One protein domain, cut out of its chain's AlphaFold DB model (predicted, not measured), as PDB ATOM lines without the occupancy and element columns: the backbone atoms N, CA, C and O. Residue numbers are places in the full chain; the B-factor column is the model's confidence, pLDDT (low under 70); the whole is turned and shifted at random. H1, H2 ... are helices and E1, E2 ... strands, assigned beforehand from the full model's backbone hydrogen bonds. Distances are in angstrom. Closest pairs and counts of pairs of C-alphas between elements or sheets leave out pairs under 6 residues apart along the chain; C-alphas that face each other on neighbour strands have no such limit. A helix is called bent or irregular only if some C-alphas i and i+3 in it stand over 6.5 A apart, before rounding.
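This is residues 3 to 97 of the 97 residues of an uncharacterized protein of Brachyspira catarrhinii (UniProt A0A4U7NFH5). A strongly twisted sheet of five strands curls round helix H2, which covers one face; H1 sits beside the strands, next to E5. The loop of residues 65 to 77 and the turn of hairpin E2 and E3 lie at opposite ends of the long axis. The 95 printed residues run E1 H1 H2 E2 E3 E4 E5, class mixed; the mixed sheet has the order E1 E5 E4 E3 E2. The whole is compact, radius of gyration of the C-alphas 14.0 A, a rod spanning 50 by 24 by 22 A.

E1, residues 3 to 5, begins at C-alpha 3 (189.416, 180.749, 206.232) and measures 6.9 A. H1 is residues 7 to 19, 18.7 A; H2 is 21 to 36, 24.2 A, only just irregular, with C-alphas 22 and 25 6.7 A apart. E2, 42 to 50, 17.2 A, bends by 93 degrees at residue 45. E3 is 55 to 64, 29.6 A; E4 is 78 to 85, 22.6 A. E5, 88 to 96, 23.4 A, bends by 54 degrees at residue 92 and ends at C-alpha 96 (184.854, 197.555, 198.023).

E1 is parallel to E5 (N 4 to O 89, 2.9 A). E2 E3 E4 E5 form a meander, each strand the antiparallel neighbour of the one before: N 48 to O 57, 2.9 A; N 62 to O 80, 3.0 A; N 92 to O 81, 2.8 A. H2 on one face makes two layers, helix over sheet; its Leu 30 and Arg 62 of E3 have C-alphas 6.9 A apart, their closest. H1 stands at the sheet's level, height over the sheet 2.3 A; its closest C-alphas to E5 are Ala 9 and Asp 93, 4.4 A. H1 and H2 only just touch, only at the corner, with 3 pairs of C-alphas within 8 A, the closest Leu 17 and Leu 23, 6.5 A. Every O i to N i+4 pair is within hydrogen-bond range in H1, 10 of 12 in H2.

The C-alphas farthest apart, Asp 52 and Ser 70, are 51.0 A apart. The printed part has no cut. The link E3 to E4 is long. Mean pLDDT of the printed part is 85.6; residues 39 to 40 and 66 to 75 are under 70.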
ATOM      1  N   ILE A   3     189.683 179.301 206.203       94.25
ATOM      2  CA  ILE A   3     189.416 180.749 206.232       94.25
ATOM      3  C   ILE A   3     188.457 181.049 207.380       94.25
ATOM      4  O   ILE A   3     187.404 180.417 207.482       94.25
ATOM      5  N   PHE A   4     188.810 182.052 208.173       95.94
ATOM      6  CA  PHE A   4     187.982 182.674 209.196       95.94
ATOM      7  C   PHE A   4     187.859 184.166 208.899       95.94
ATOM      8  O   PHE A   4     188.780 184.777 208.364       95.94
ATOM      9  N   TYR A   5     186.730 184.759 209.269       97.06
ATOM     10  CA  TYR A   5     186.529 186.204 209.226       97.06
ATOM     11  C   TYR A   5     186.551 186.748 210.652       97.06
ATOM     12  O   TYR A   5     185.944 186.157 211.548       97.06
ATOM     13  N   THR A   6     187.205 187.889 210.872       96.12
ATOM     14  CA  THR A   6     186.939 188.674 212.085       96.12
ATOM     15  C   THR A   6     185.481 189.141 212.071       96.12
ATOM     16  O   THR A   6     184.872 189.296 211.010       96.12
ATOM     17  N   ARG A   7     184.907 189.427 213.246       97.31
ATOM     18  CA  ARG A   7     183.543 189.985 213.345       97.31
ATOM     19  C   ARG A   7     183.381 191.274 212.526       97.31
ATOM     20  O   ARG A   7     182.315 191.520 211.974       97.31
ATOM     21  N   TYR A   8     184.442 192.079 212.436       96.19
ATOM     22  CA  TYR A   8     184.474 193.294 211.625       96.19
ATOM     23  C   TYR A   8     184.413 192.979 210.120       96.19
ATOM     24  O   TYR A   8     183.520 193.470 209.427       96.19
ATOM     25  N   ALA A   9     185.288 192.092 209.637       97.06
ATOM     26  CA  ALA A   9     185.332 191.687 208.234       97.06
ATOM     27  C   ALA A   9     184.042 190.984 207.771       97.06
ATOM     28  O   ALA A   9     183.577 191.225 206.659       97.06
ATOM     29  N   ASP A  10     183.439 190.144 208.619       97.94
ATOM     30  CA  ASP A  10     182.156 189.485 208.337       97.94
ATOM     31  C   ASP A  10     181.003 190.499 208.229       97.94
ATOM     32  O   ASP A  10     180.207 190.438 207.290       97.94
ATOM     33  N   ASN A  11     180.952 191.493 209.124       97.88
ATOM     34  CA  ASN A  11     179.974 192.579 209.039       97.88
ATOM     35  C   ASN A  11     180.125 193.388 207.738       97.88
ATOM     36  O   ASN A  11     179.122 193.647 207.071       97.88
ATOM     37  N   ARG A  12     181.354 193.747 207.333       96.69
ATOM     38  CA  ARG A  12     181.585 194.462 206.062       96.69
ATOM     39  C   ARG A  12     181.244 193.614 204.844       96.69
ATOM     40  O   ARG A  12     180.550 194.101 203.956       96.69
ATOM     41  N   LYS A  13     181.642 192.337 204.828       96.50
ATOM     42  CA  LYS A  13     181.253 191.368 203.790       96.50
ATOM     43  C   LYS A  13     179.734 191.310 203.624       96.50
ATOM     44  O   LYS A  13     179.252 191.338 202.497       96.50
ATOM     45  N   LYS A  14     178.978 191.269 204.724       97.00
ATOM     46  CA  LYS A  14     177.507 191.282 204.697       97.00
ATOM     47  C   LYS A  14     176.939 192.600 204.169       97.00
ATOM     48  O   LYS A  14     176.037 192.550 203.343       97.00
ATOM     49  N   GLY A  15     177.482 193.751 204.574       95.75
ATOM     50  CA  GLY A  15     177.093 195.058 204.026       95.75
ATOM     51  C   GLY A  15     177.279 195.131 202.506       95.75
ATOM     52  O   GLY A  15     176.312 195.324 201.774       95.75
ATOM     53  N   ILE A  16     178.492 194.828 202.032       92.56
ATOM     54  CA  ILE A  16     178.843 194.806 200.602       92.56
ATOM     55  C   ILE A  16     177.937 193.844 199.815       92.56
ATOM     56  O   ILE A  16     177.524 194.163 198.705       92.56
ATOM     57  N   LEU A  17     177.591 192.678 200.370       92.88
ATOM     58  CA  LEU A  17     176.712 191.709 199.701       92.88
ATOM     59  C   LEU A  17     175.222 192.075 199.738       92.88
ATOM     60  O   LEU A  17     174.483 191.625 198.863       92.88
ATOM     61  N   ASN A  18     174.778 192.889 200.698       94.38
ATOM     62  CA  ASN A  18     173.423 193.440 200.704       94.38
ATOM     63  C   ASN A  18     173.257 194.518 199.620       94.38
ATOM     64  O   ASN A  18     172.203 194.593 198.994       94.38
ATOM     65  N   GLU A  19     174.294 195.324 199.381       89.75
ATOM     66  CA  GLU A  19     174.302 196.379 198.357       89.75
ATOM     67  C   GLU A  19     174.616 195.833 196.952       89.75
ATOM     68  O   GLU A  19     173.997 196.232 195.967       89.75
ATOM     69  N   CYS A  20     175.563 194.899 196.854       86.88
ATOM     70  CA  CYS A  20     176.117 194.359 195.611       86.88
ATOM     71  C   CYS A  20     176.214 192.822 195.667       86.88
ATOM     72  O   CYS A  20     177.299 192.233 195.634       86.88
ATOM     73  N   SER A  21     175.065 192.143 195.724       87.88
ATOM     74  CA  SER A  21     174.968 190.676 195.865       87.88
ATOM     75  C   SER A  21     175.697 189.870 194.778       87.88
ATOM     76  O   SER A  21     176.165 188.758 195.034       87.88
ATOM     77  N   CYS A  22     175.881 190.446 193.584       84.56
ATOM     78  CA  CYS A  22     176.682 189.878 192.497       84.56
ATOM     79  C   CYS A  22     178.144 189.584 192.896       84.56
ATOM     80  O   CYS A  22     178.739 188.639 192.371       84.56
ATOM     81  N   LEU A  23     178.698 190.316 193.872       88.50
ATOM     82  CA  LEU A  23     180.074 190.151 194.350       88.50
ATOM     83  C   LEU A  23     180.307 188.855 195.140       88.50
ATOM     84  O   LEU A  23     181.460 188.503 195.391       88.50
ATOM     85  N   ALA A  24     179.261 188.094 195.489       91.31
ATOM     86  CA  ALA A  24     179.388 186.819 196.206       91.31
ATOM     87  C   ALA A  24     180.340 185.837 195.496       91.31
ATOM     88  O   ALA A  24     181.211 185.227 196.126       91.31
ATOM     89  N   ASN A  25     180.237 185.745 194.168       90.12
ATOM     90  CA  ASN A  25     181.105 184.897 193.349       90.12
ATOM     91  C   ASN A  25     182.552 185.411 193.314       90.12
ATOM     92  O   ASN A  25     183.494 184.617 193.260       90.12
ATOM     93  N   ASN A  26     182.746 186.730 193.385       89.19
ATOM     94  CA  ASN A  26     184.064 187.359 193.364       89.19
ATOM     95  C   ASN A  26     184.774 187.197 194.717       89.19
ATOM     96  O   ASN A  26     185.934 186.787 194.741       89.19
ATOM     97  N   ILE A  27     184.056 187.369 195.835       92.31
ATOM     98  CA  ILE A  27     184.551 187.051 197.185       92.31
ATOM     99  C   ILE A  27     184.924 185.565 197.282       92.31
ATOM    100  O   ILE A  27     186.038 185.250 197.695       92.31
ATOM    101  N   SER A  28     184.065 184.642 196.828       92.50
ATOM    102  CA  SER A  28     184.388 183.203 196.836       92.50
ATOM    103  C   SER A  28     185.603 182.860 195.957       92.50
ATOM    104  O   SER A  28     186.409 181.989 196.297       92.50
ATOM    105  N   SER A  29     185.780 183.563 194.837       90.00
ATOM    106  CA  SER A  29     186.956 183.406 193.969       90.00
ATOM    107  C   SER A  29     188.237 183.912 194.640       90.00
ATOM    108  O   SER A  29     189.268 183.242 194.562       90.00
ATOM    109  N   LEU A  30     188.171 185.034 195.367       90.88
ATOM    110  CA  LEU A  30     189.280 185.530 196.184       90.88
ATOM    111  C   LEU A  30     189.612 184.576 197.337       90.88
ATOM    112  O   LEU A  30     190.776 184.222 197.499       90.88
ATOM    113  N   GLU A  31     188.620 184.071 198.073       93.69
ATOM    114  CA  GLU A  31     188.812 183.061 199.127       93.69
ATOM    115  C   GLU A  31     189.553 181.813 198.606       93.69
ATOM    116  O   GLU A  31     190.482 181.320 199.250       93.69
ATOM    117  N   LYS A  32     189.186 181.312 197.415       92.25
ATOM    118  CA  LYS A  32     189.890 180.203 196.743       92.25
ATOM    119  C   LYS A  32     191.322 180.585 196.363       92.25
ATOM    120  O   LYS A  32     192.248 179.816 196.608       92.25
ATOM    121  N   ALA A  33     191.526 181.777 195.803       90.00
ATOM    122  CA  ALA A  33     192.853 182.249 195.417       90.00
ATOM    123  C   ALA A  33     193.787 182.421 196.631       90.00
ATOM    124  O   ALA A  33     194.954 182.036 196.544       90.00
ATOM    125  N   ILE A  34     193.279 182.943 197.754       91.88
ATOM    126  CA  ILE A  34     194.022 183.077 199.015       91.88
ATOM    127  C   ILE A  34     194.369 181.690 199.574       91.88
ATOM    128  O   ILE A  34     195.526 181.455 199.903       91.88
ATOM    129  N   LYS A  35     193.421 180.740 199.603       90.88
ATOM    130  CA  LYS A  35     193.683 179.347 200.027       90.88
ATOM    131  C   LYS A  35     194.768 178.655 199.199       90.88
ATOM    132  O   LYS A  35     195.562 177.914 199.766       90.88
ATOM    133  N   ASN A  36     194.800 178.893 197.886       89.00
ATOM    134  CA  ASN A  36     195.769 178.266 196.984       89.00
ATOM    135  C   ASN A  36     197.168 178.898 197.074       89.00
ATOM    136  O   ASN A  36     198.167 178.201 196.920       89.00
ATOM    137  N   LYS A  37     197.254 180.218 197.281       85.31
ATOM    138  CA  LYS A  37     198.526 180.937 197.442       85.31
ATOM    139  C   LYS A  37     198.298 182.192 198.302       85.31
ATOM    140  O   LYS A  37     197.944 183.238 197.746       85.31
ATOM    141  N   PRO A  38     198.467 182.115 199.634       73.38
ATOM    142  CA  PRO A  38     198.116 183.219 200.529       73.38
ATOM    143  C   PRO A  38     199.103 184.391 200.431       73.38
ATOM    144  O   PRO A  38     198.696 185.540 200.344       73.38
ATOM    145  N   THR A  39     200.403 184.120 200.357       66.50
ATOM    146  CA  THR A  39     201.492 185.097 200.537       66.50
ATOM    147  C   THR A  39     201.877 185.887 199.274       66.50
ATOM    148  O   THR A  39     203.059 186.112 199.032       66.50
ATOM    149  N   ILE A  40     200.921 186.287 198.418       69.19
ATOM    150  CA  ILE A  40     201.273 186.973 197.148       69.19
ATOM    151  C   ILE A  40     201.643 188.447 197.332       69.19
ATOM    152  O   ILE A  40     202.609 188.883 196.713       69.19
ATOM    153  N   VAL A  41     200.892 189.214 198.127       78.31
ATOM    154  CA  VAL A  41     201.119 190.661 198.266       78.31
ATOM    155  C   VAL A  41     201.127 191.039 199.740       78.31
ATOM    156  O   VAL A  41     200.157 190.766 200.450       78.31
ATOM    157  N   LYS A  42     202.228 191.653 200.189       79.88
ATOM    158  CA  LYS A  42     202.303 192.318 201.492       79.88
ATOM    159  C   LYS A  42     201.532 193.632 201.430       79.88
ATOM    160  O   LYS A  42     201.608 194.342 200.433       79.88
ATOM    161  N   SER A  43     200.791 193.935 202.484       81.44
ATOM    162  CA  SER A  43     200.117 195.216 202.646       81.44
ATOM    163  C   SER A  43     201.079 196.271 203.194       81.44
ATOM    164  O   SER A  43     201.943 195.966 204.013       81.44
ATOM    165  N   GLU A  44     200.870 197.530 202.810       85.94
ATOM    166  CA  GLU A  44     201.522 198.688 203.440       85.94
ATOM    167  C   GLU A  44     201.086 198.889 204.904       85.94
ATOM    168  O   GLU A  44     201.758 199.594 205.652       85.94
ATOM    169  N   LEU A  45     200.022 198.205 205.351       83.56
ATOM    170  CA  LEU A  45     199.599 198.141 206.756       83.56
ATOM    171  C   LEU A  45     200.622 197.438 207.676       83.56
ATOM    172  O   LEU A  45     200.460 197.470 208.895       83.56
ATOM    173  N   GLY A  46     201.666 196.811 207.121       88.56
ATOM    174  CA  GLY A  46     202.783 196.248 207.879       88.56
ATOM    175  C   GLY A  46     202.509 194.859 208.459       88.56
ATOM    176  O   GLY A  46     201.902 194.005 207.810       88.56
ATOM    177  N   SER A  47     203.006 194.615 209.671       89.00
ATOM    178  CA  SER A  47     202.901 193.349 210.398       89.00
ATOM    179  C   SER A  47     202.122 193.511 211.707       89.00
ATOM    180  O   SER A  47     202.002 194.603 212.262       89.00
ATOM    181  N   ILE A  48     201.582 192.404 212.219       87.56
ATOM    182  CA  ILE A  48     200.978 192.318 213.553       87.56
ATOM    183  C   ILE A  48     201.786 191.335 214.399       87.56
ATOM    184  O   ILE A  48     202.060 190.210 213.976       87.56
ATOM    185  N   LEU A  49     202.146 191.752 215.613       87.19
ATOM    186  CA  LEU A  49     202.766 190.893 216.617       87.19
ATOM    187  C   LEU A  49     201.707 189.982 217.252       87.19
ATOM    188  O   LEU A  49     200.720 190.467 217.804       87.19
ATOM    189  N   ILE A  50     201.924 188.667 217.221       82.88
ATOM    190  CA  ILE A  50     201.125 187.702 217.989       82.88
ATOM    191  C   ILE A  50     201.633 187.725 219.442       82.88
ATOM    192  O   ILE A  50     202.765 187.276 219.665       82.88
ATOM    193  N   PRO A  51     200.839 188.208 220.427       73.12
ATOM    194  CA  PRO A  51     201.340 188.520 221.770       73.12
ATOM    195  C   PRO A  51     202.019 187.336 222.467       73.12
ATOM    196  O   PRO A  51     203.128 187.469 222.976       73.12
ATOM    197  N   ASP A  52     201.402 186.154 222.400       76.81
ATOM    198  CA  ASP A  52     201.854 184.963 223.133       76.81
ATOM    199  C   ASP A  52     202.985 184.189 222.438       76.81
ATOM    200  O   ASP A  52     203.487 183.200 222.972       76.81
ATOM    201  N   LYS A  53     203.369 184.587 221.218       76.75
ATOM    202  CA  LYS A  53     204.377 183.877 220.407       76.75
ATOM    203  C   LYS A  53     205.583 184.739 220.032       76.75
ATOM    204  O   LYS A  53     206.474 184.239 219.350       76.75
ATOM    205  N   ASN A  54     205.598 186.008 220.457       81.75
ATOM    206  CA  ASN A  54     206.600 187.028 220.115       81.75
ATOM    207  C   ASN A  54     207.005 186.995 218.626       81.75
ATOM    208  O   ASN A  54     208.180 187.061 218.266       81.75
ATOM    209  N   LYS A  55     206.004 186.787 217.765       85.88
ATOM    210  CA  LYS A  55     206.170 186.508 216.341       85.88
ATOM    211  C   LYS A  55     205.312 187.465 215.545       85.88
ATOM    212  O   LYS A  55     204.095 187.503 215.719       85.88
ATOM    213  N   GLU A  56     205.954 188.199 214.653       88.88
ATOM    214  CA  GLU A  56     205.263 189.024 213.679       88.88
ATOM    215  C   GLU A  56     204.718 188.186 212.522       88.88
ATOM    216  O   GLU A  56     205.313 187.193 212.086       88.88
ATOM    217  N   VAL A  57     203.568 188.613 212.018       89.31
ATOM    218  CA  VAL A  57     202.950 188.127 210.788       89.31
ATOM    219  C   VAL A  57     202.588 189.313 209.915       89.31
ATOM    220  O   VAL A  57     201.911 190.234 210.367       89.31
ATOM    221  N   ASP A  58     203.032 189.280 208.659       91.81
ATOM    222  CA  ASP A  58     202.660 190.283 207.665       91.81
ATOM    223  C   ASP A  58     201.135 190.326 207.486       91.81
ATOM    224  O   ASP A  58     200.479 189.283 207.357       91.81
ATOM    225  N   ILE A  59     200.582 191.534 207.394       92.69
ATOM    226  CA  ILE A  59     199.266 191.743 206.803       92.69
ATOM    227  C   ILE A  59     199.424 191.586 205.292       92.69
ATOM    228  O   ILE A  59     200.281 192.197 204.650       92.69
ATOM    229  N   LEU A  60     198.584 190.745 204.713       92.94
ATOM    230  CA  LEU A  60     198.557 190.420 203.296       92.94
ATOM    231  C   LEU A  60     197.252 190.926 202.689       92.94
ATOM    232  O   LEU A  60     196.263 191.127 203.397       92.94
ATOM    233  N   TYR A  61     197.214 191.086 201.368       92.56
ATOM    234  CA  TYR A  61     195.952 191.335 200.676       92.56
ATOM    235  C   TYR A  61     195.854 190.629 199.327       92.56
ATOM    236  O   TYR A  61     196.844 190.218 198.714       92.56
ATOM    237  N   ARG A  62     194.616 190.471 198.856       90.31
ATOM    238  CA  ARG A  62     194.293 190.109 197.473       90.31
ATOM    239  C   ARG A  62     193.146 190.980 196.994       90.31
ATOM    240  O   ARG A  62     192.178 191.174 197.726       90.31
ATOM    241  N   SER A  63     193.248 191.446 195.757       88.06
ATOM    242  CA  SER A  63     192.242 192.280 195.112       88.06
ATOM    243  C   SER A  63     191.623 191.609 193.887       88.06
ATOM    244  O   SER A  63     192.214 190.716 193.271       88.06
ATOM    245  N   TYR A  64     190.414 192.040 193.537       82.88
ATOM    246  CA  TYR A  64     189.706 191.675 192.316       82.88
ATOM    247  C   TYR A  64     188.939 192.892 191.795       82.88
ATOM    248  O   TYR A  64     188.200 193.510 192.555       82.88
ATOM    249  N   SER A  65     189.073 193.225 190.510       78.69
ATOM    250  CA  SER A  65     188.257 194.269 189.874       78.69
ATOM    251  C   SER A  65     187.059 193.618 189.164       78.69
ATOM    252  O   SER A  65     187.260 192.870 188.200       78.69
ATOM    253  N   PRO A  66     185.817 193.805 189.654       66.12
ATOM    254  CA  PRO A  66     184.637 193.181 189.073       66.12
ATOM    255  C   PRO A  66     184.159 193.886 187.804       66.12
ATOM    256  O   PRO A  66     183.691 195.023 187.822       66.12
ATOM    257  N   VAL A  67     184.176 193.149 186.693       64.81
ATOM    258  CA  VAL A  67     183.528 193.566 185.445       64.81
ATOM    259  C   VAL A  67     182.030 193.273 185.540       64.81
ATOM    260  O   VAL A  67     181.567 192.184 185.201       64.81
ATOM    261  N   LEU A  68     181.267 194.253 186.023       60.03
ATOM    262  CA  LEU A  68     179.805 194.240 185.950       60.03
ATOM    263  C   LEU A  68     179.365 194.563 184.509       60.03
ATOM    264  O   LEU A  68     179.946 195.420 183.841       60.03
ATOM    265  N   SER A  69     178.389 193.820 183.981       51.94
ATOM    266  CA  SER A  69     178.106 193.804 182.542       51.94
ATOM    267  C   SER A  69     177.423 195.083 182.036       51.94
ATOM    268  O   SER A  69     176.576 195.682 182.695       51.94
ATOM    269  N   SER A  70     177.770 195.483 180.807       49.69
ATOM    270  CA  SER A  70     177.258 196.641 180.036       49.69
ATOM    271  C   SER A  70     177.549 198.055 180.568       49.69
ATOM    272  O   SER A  70     177.630 198.983 179.765       49.69
ATOM    273  N   LYS A  71     177.808 198.232 181.866       47.31
ATOM    274  CA  LYS A  71     178.479 199.422 182.408       47.31
ATOM    275  C   LYS A  71     179.608 198.960 183.309       47.31
ATOM    276  O   LYS A  71     179.372 198.573 184.450       47.31
ATOM    277  N   ILE A  72     180.828 199.020 182.780       45.53
ATOM    278  CA  ILE A  72     182.029 198.839 183.591       45.53
ATOM    279  C   ILE A  72     181.953 199.888 184.704       45.53
ATOM    280  O   ILE A  72     181.897 201.084 184.416       45.53
ATOM    281  N   VAL A  73     181.954 199.455 185.964       51.34
ATOM    282  CA  VAL A  73     182.177 200.367 187.088       51.34
ATOM    283  C   VAL A  73     183.683 200.626 187.131       51.34
ATOM    284  O   VAL A  73     184.419 199.995 187.886       51.34
ATOM    285  N   ILE A  74     184.153 201.475 186.207       52.53
ATOM    286  CA  ILE A  74     185.567 201.836 186.055       52.53
ATOM    287  C   ILE A  74     185.974 202.607 187.310       52.53
ATOM    288  O   ILE A  74     185.693 203.795 187.429       52.53
ATOM    289  N   GLY A  75     186.601 201.906 188.246       61.25
ATOM    290  CA  GLY A  75     187.018 202.453 189.531       61.25
ATOM    291  C   GLY A  75     187.025 201.385 190.613       61.25
ATOM    292  O   GLY A  75     188.026 201.256 191.306       61.25
ATOM    293  N   CYS A  76     185.968 200.569 190.689       74.62
ATOM    294  CA  CYS A  76     185.771 199.738 191.868       74.62
ATOM    295  C   CYS A  76     186.656 198.480 191.909       74.62
ATOM    296  O   CYS A  76     186.770 197.720 190.935       74.62
ATOM    297  N   VAL A  77     187.238 198.224 193.077       85.88
ATOM    298  CA  VAL A  77     188.096 197.084 193.400       85.88
ATOM    299  C   VAL A  77     187.666 196.488 194.741       85.88
ATOM    300  O   VAL A  77     187.503 197.166 195.750       85.88
ATOM    301  N   LEU A  78     187.487 195.169 194.753       90.00
ATOM    302  CA  LEU A  78     187.216 194.383 195.951       90.00
ATOM    303  C   LEU A  78     188.544 193.902 196.550       90.00
ATOM    304  O   LEU A  78     189.244 193.116 195.908       90.00
ATOM    305  N   TYR A  79     188.857 194.306 197.778       91.88
ATOM    306  CA  TYR A  79     190.033 193.878 198.539       91.88
ATOM    307  C   TYR A  79     189.639 192.991 199.721       91.88
ATOM    308  O   TYR A  79     188.745 193.328 200.497       91.88
ATOM    309  N   LEU A  80     190.359 191.882 199.903       94.62
ATOM    310  CA  LEU A  80     190.384 191.112 201.147       94.62
ATOM    311  C   LEU A  80     191.766 191.283 201.786       94.62
ATOM    312  O   LEU A  80     192.762 190.854 201.196       94.62
ATOM    313  N   TYR A  81     191.810 191.857 202.989       94.69
ATOM    314  CA  TYR A  81     193.011 191.940 203.827       94.69
ATOM    315  C   TYR A  81     193.009 190.794 204.835       94.69
ATOM    316  O   TYR A  81     191.971 190.488 205.429       94.69
ATOM    317  N   PHE A  82     194.149 190.136 205.035       94.50
ATOM    318  CA  PHE A  82     194.226 188.935 205.864       94.50
ATOM    319  C   PHE A  82     195.611 188.649 206.437       94.50
ATOM    320  O   PHE A  82     196.628 189.130 205.951       94.50
ATOM    321  N   ILE A  83     195.632 187.787 207.449       93.25
ATOM    322  CA  ILE A  83     196.835 187.208 208.048       93.25
ATOM    323  C   ILE A  83     196.853 185.708 207.746       93.25
ATOM    324  O   ILE A  83     195.826 185.041 207.885       93.25
ATOM    325  N   ALA A  84     198.008 185.164 207.362       91.69
ATOM    326  CA  ALA A  84     198.214 183.725 207.178       91.69
ATOM    327  C   ALA A  84     199.087 183.166 208.315       91.69
ATOM    328  O   ALA A  84     200.246 183.555 208.455       91.69
ATOM    329  N   TYR A  85     198.541 182.262 209.134       89.12
ATOM    330  CA  TYR A  85     199.216 181.742 210.325       89.12
ATOM    331  C   TYR A  85     198.775 180.317 210.686       89.12
ATOM    332  O   TYR A  85     197.578 180.074 210.794       89.12
ATOM    333  N   GLU A  86     199.732 179.399 210.901       86.06
ATOM    334  CA  GLU A  86     199.503 177.998 211.335       86.06
ATOM    335  C   GLU A  86     198.299 177.344 210.623       86.06
ATOM    336  O   GLU A  86     197.280 177.053 211.237       86.06
ATOM    337  N   ASP A  87     198.392 177.204 209.294       86.44
ATOM    338  CA  ASP A  87     197.352 176.671 208.391       86.44
ATOM    339  C   ASP A  87     196.003 177.413 208.354       86.44
ATOM    340  O   ASP A  87     195.082 177.016 207.632       86.44
ATOM    341  N   ASN A  88     195.897 178.551 209.031       91.31
ATOM    342  CA  ASN A  88     194.706 179.386 209.069       91.31
ATOM    343  C   ASN A  88     194.919 180.704 208.319       91.31
ATOM    344  O   ASN A  88     196.016 181.260 208.264       91.31
ATOM    345  N   ILE A  89     193.842 181.202 207.723       94.06
ATOM    346  CA  ILE A  89     193.753 182.506 207.072       94.06
ATOM    347  C   ILE A  89     192.683 183.295 207.819       94.06
ATOM    348  O   ILE A  89     191.520 182.889 207.850       94.06
ATOM    349  N   TRP A  90     193.066 184.428 208.389       94.44
ATOM    350  CA  TRP A  90     192.176 185.321 209.122       94.44
ATOM    351  C   TRP A  90     191.922 186.559 208.272       94.44
ATOM    352  O   TRP A  90     192.807 187.401 208.151       94.44
ATOM    353  N   ILE A  91     190.741 186.664 207.660       96.06
ATOM    354  CA  ILE A  91     190.318 187.871 206.942       96.06
ATOM    355  C   ILE A  91     190.017 188.948 207.984       96.06
ATOM    356  O   ILE A  91     189.092 188.796 208.788       96.06
ATOM    357  N   ILE A  92     190.821 190.011 207.985       95.31
ATOM    358  CA  ILE A  92     190.748 191.106 208.957       95.31
ATOM    359  C   ILE A  92     189.897 192.276 208.461       95.31
ATOM    360  O   ILE A  92     189.236 192.903 209.286       95.31
ATOM    361  N   ASP A  93     189.837 192.504 207.144       95.06
ATOM    362  CA  ASP A  93     188.987 193.521 206.514       95.06
ATOM    363  C   ASP A  93     188.530 193.099 205.102       95.06
ATOM    364  O   ASP A  93     189.180 192.286 204.431       95.06
ATOM    365  N   VAL A  94     187.404 193.661 204.656       95.25
ATOM    366  CA  VAL A  94     186.846 193.536 203.303       95.25
ATOM    367  C   VAL A  94     186.435 194.924 202.824       95.25
ATOM    368  O   VAL A  94     185.537 195.538 203.400       95.25
ATOM    369  N   ILE A  95     187.070 195.399 201.755       92.88
ATOM    370  CA  ILE A  95     186.838 196.727 201.174       92.88
ATOM    371  C   ILE A  95     186.290 196.558 199.759       92.88
ATOM    372  O   ILE A  95     186.761 195.702 199.015       92.88
ATOM    373  N   PHE A  96     185.301 197.366 199.396       89.81
ATOM    374  CA  PHE A  96     184.854 197.555 198.023       89.81
ATOM    375  C   PHE A  96     184.756 199.064 197.799       89.81
ATOM    376  O   PHE A  96     183.939 199.720 198.446       89.81
ATOM    377  N   GLU A  97     185.659 199.589 196.977       85.62
ATOM    378  CA  GLU A  97     185.879 201.017 196.697       85.62
ATOM    379  C   GLU A  97     186.174 201.195 195.211       85.62
ATOM    380  O   GLU A  97     186.995 200.395 194.714       85.62
TER     381      GLU A  97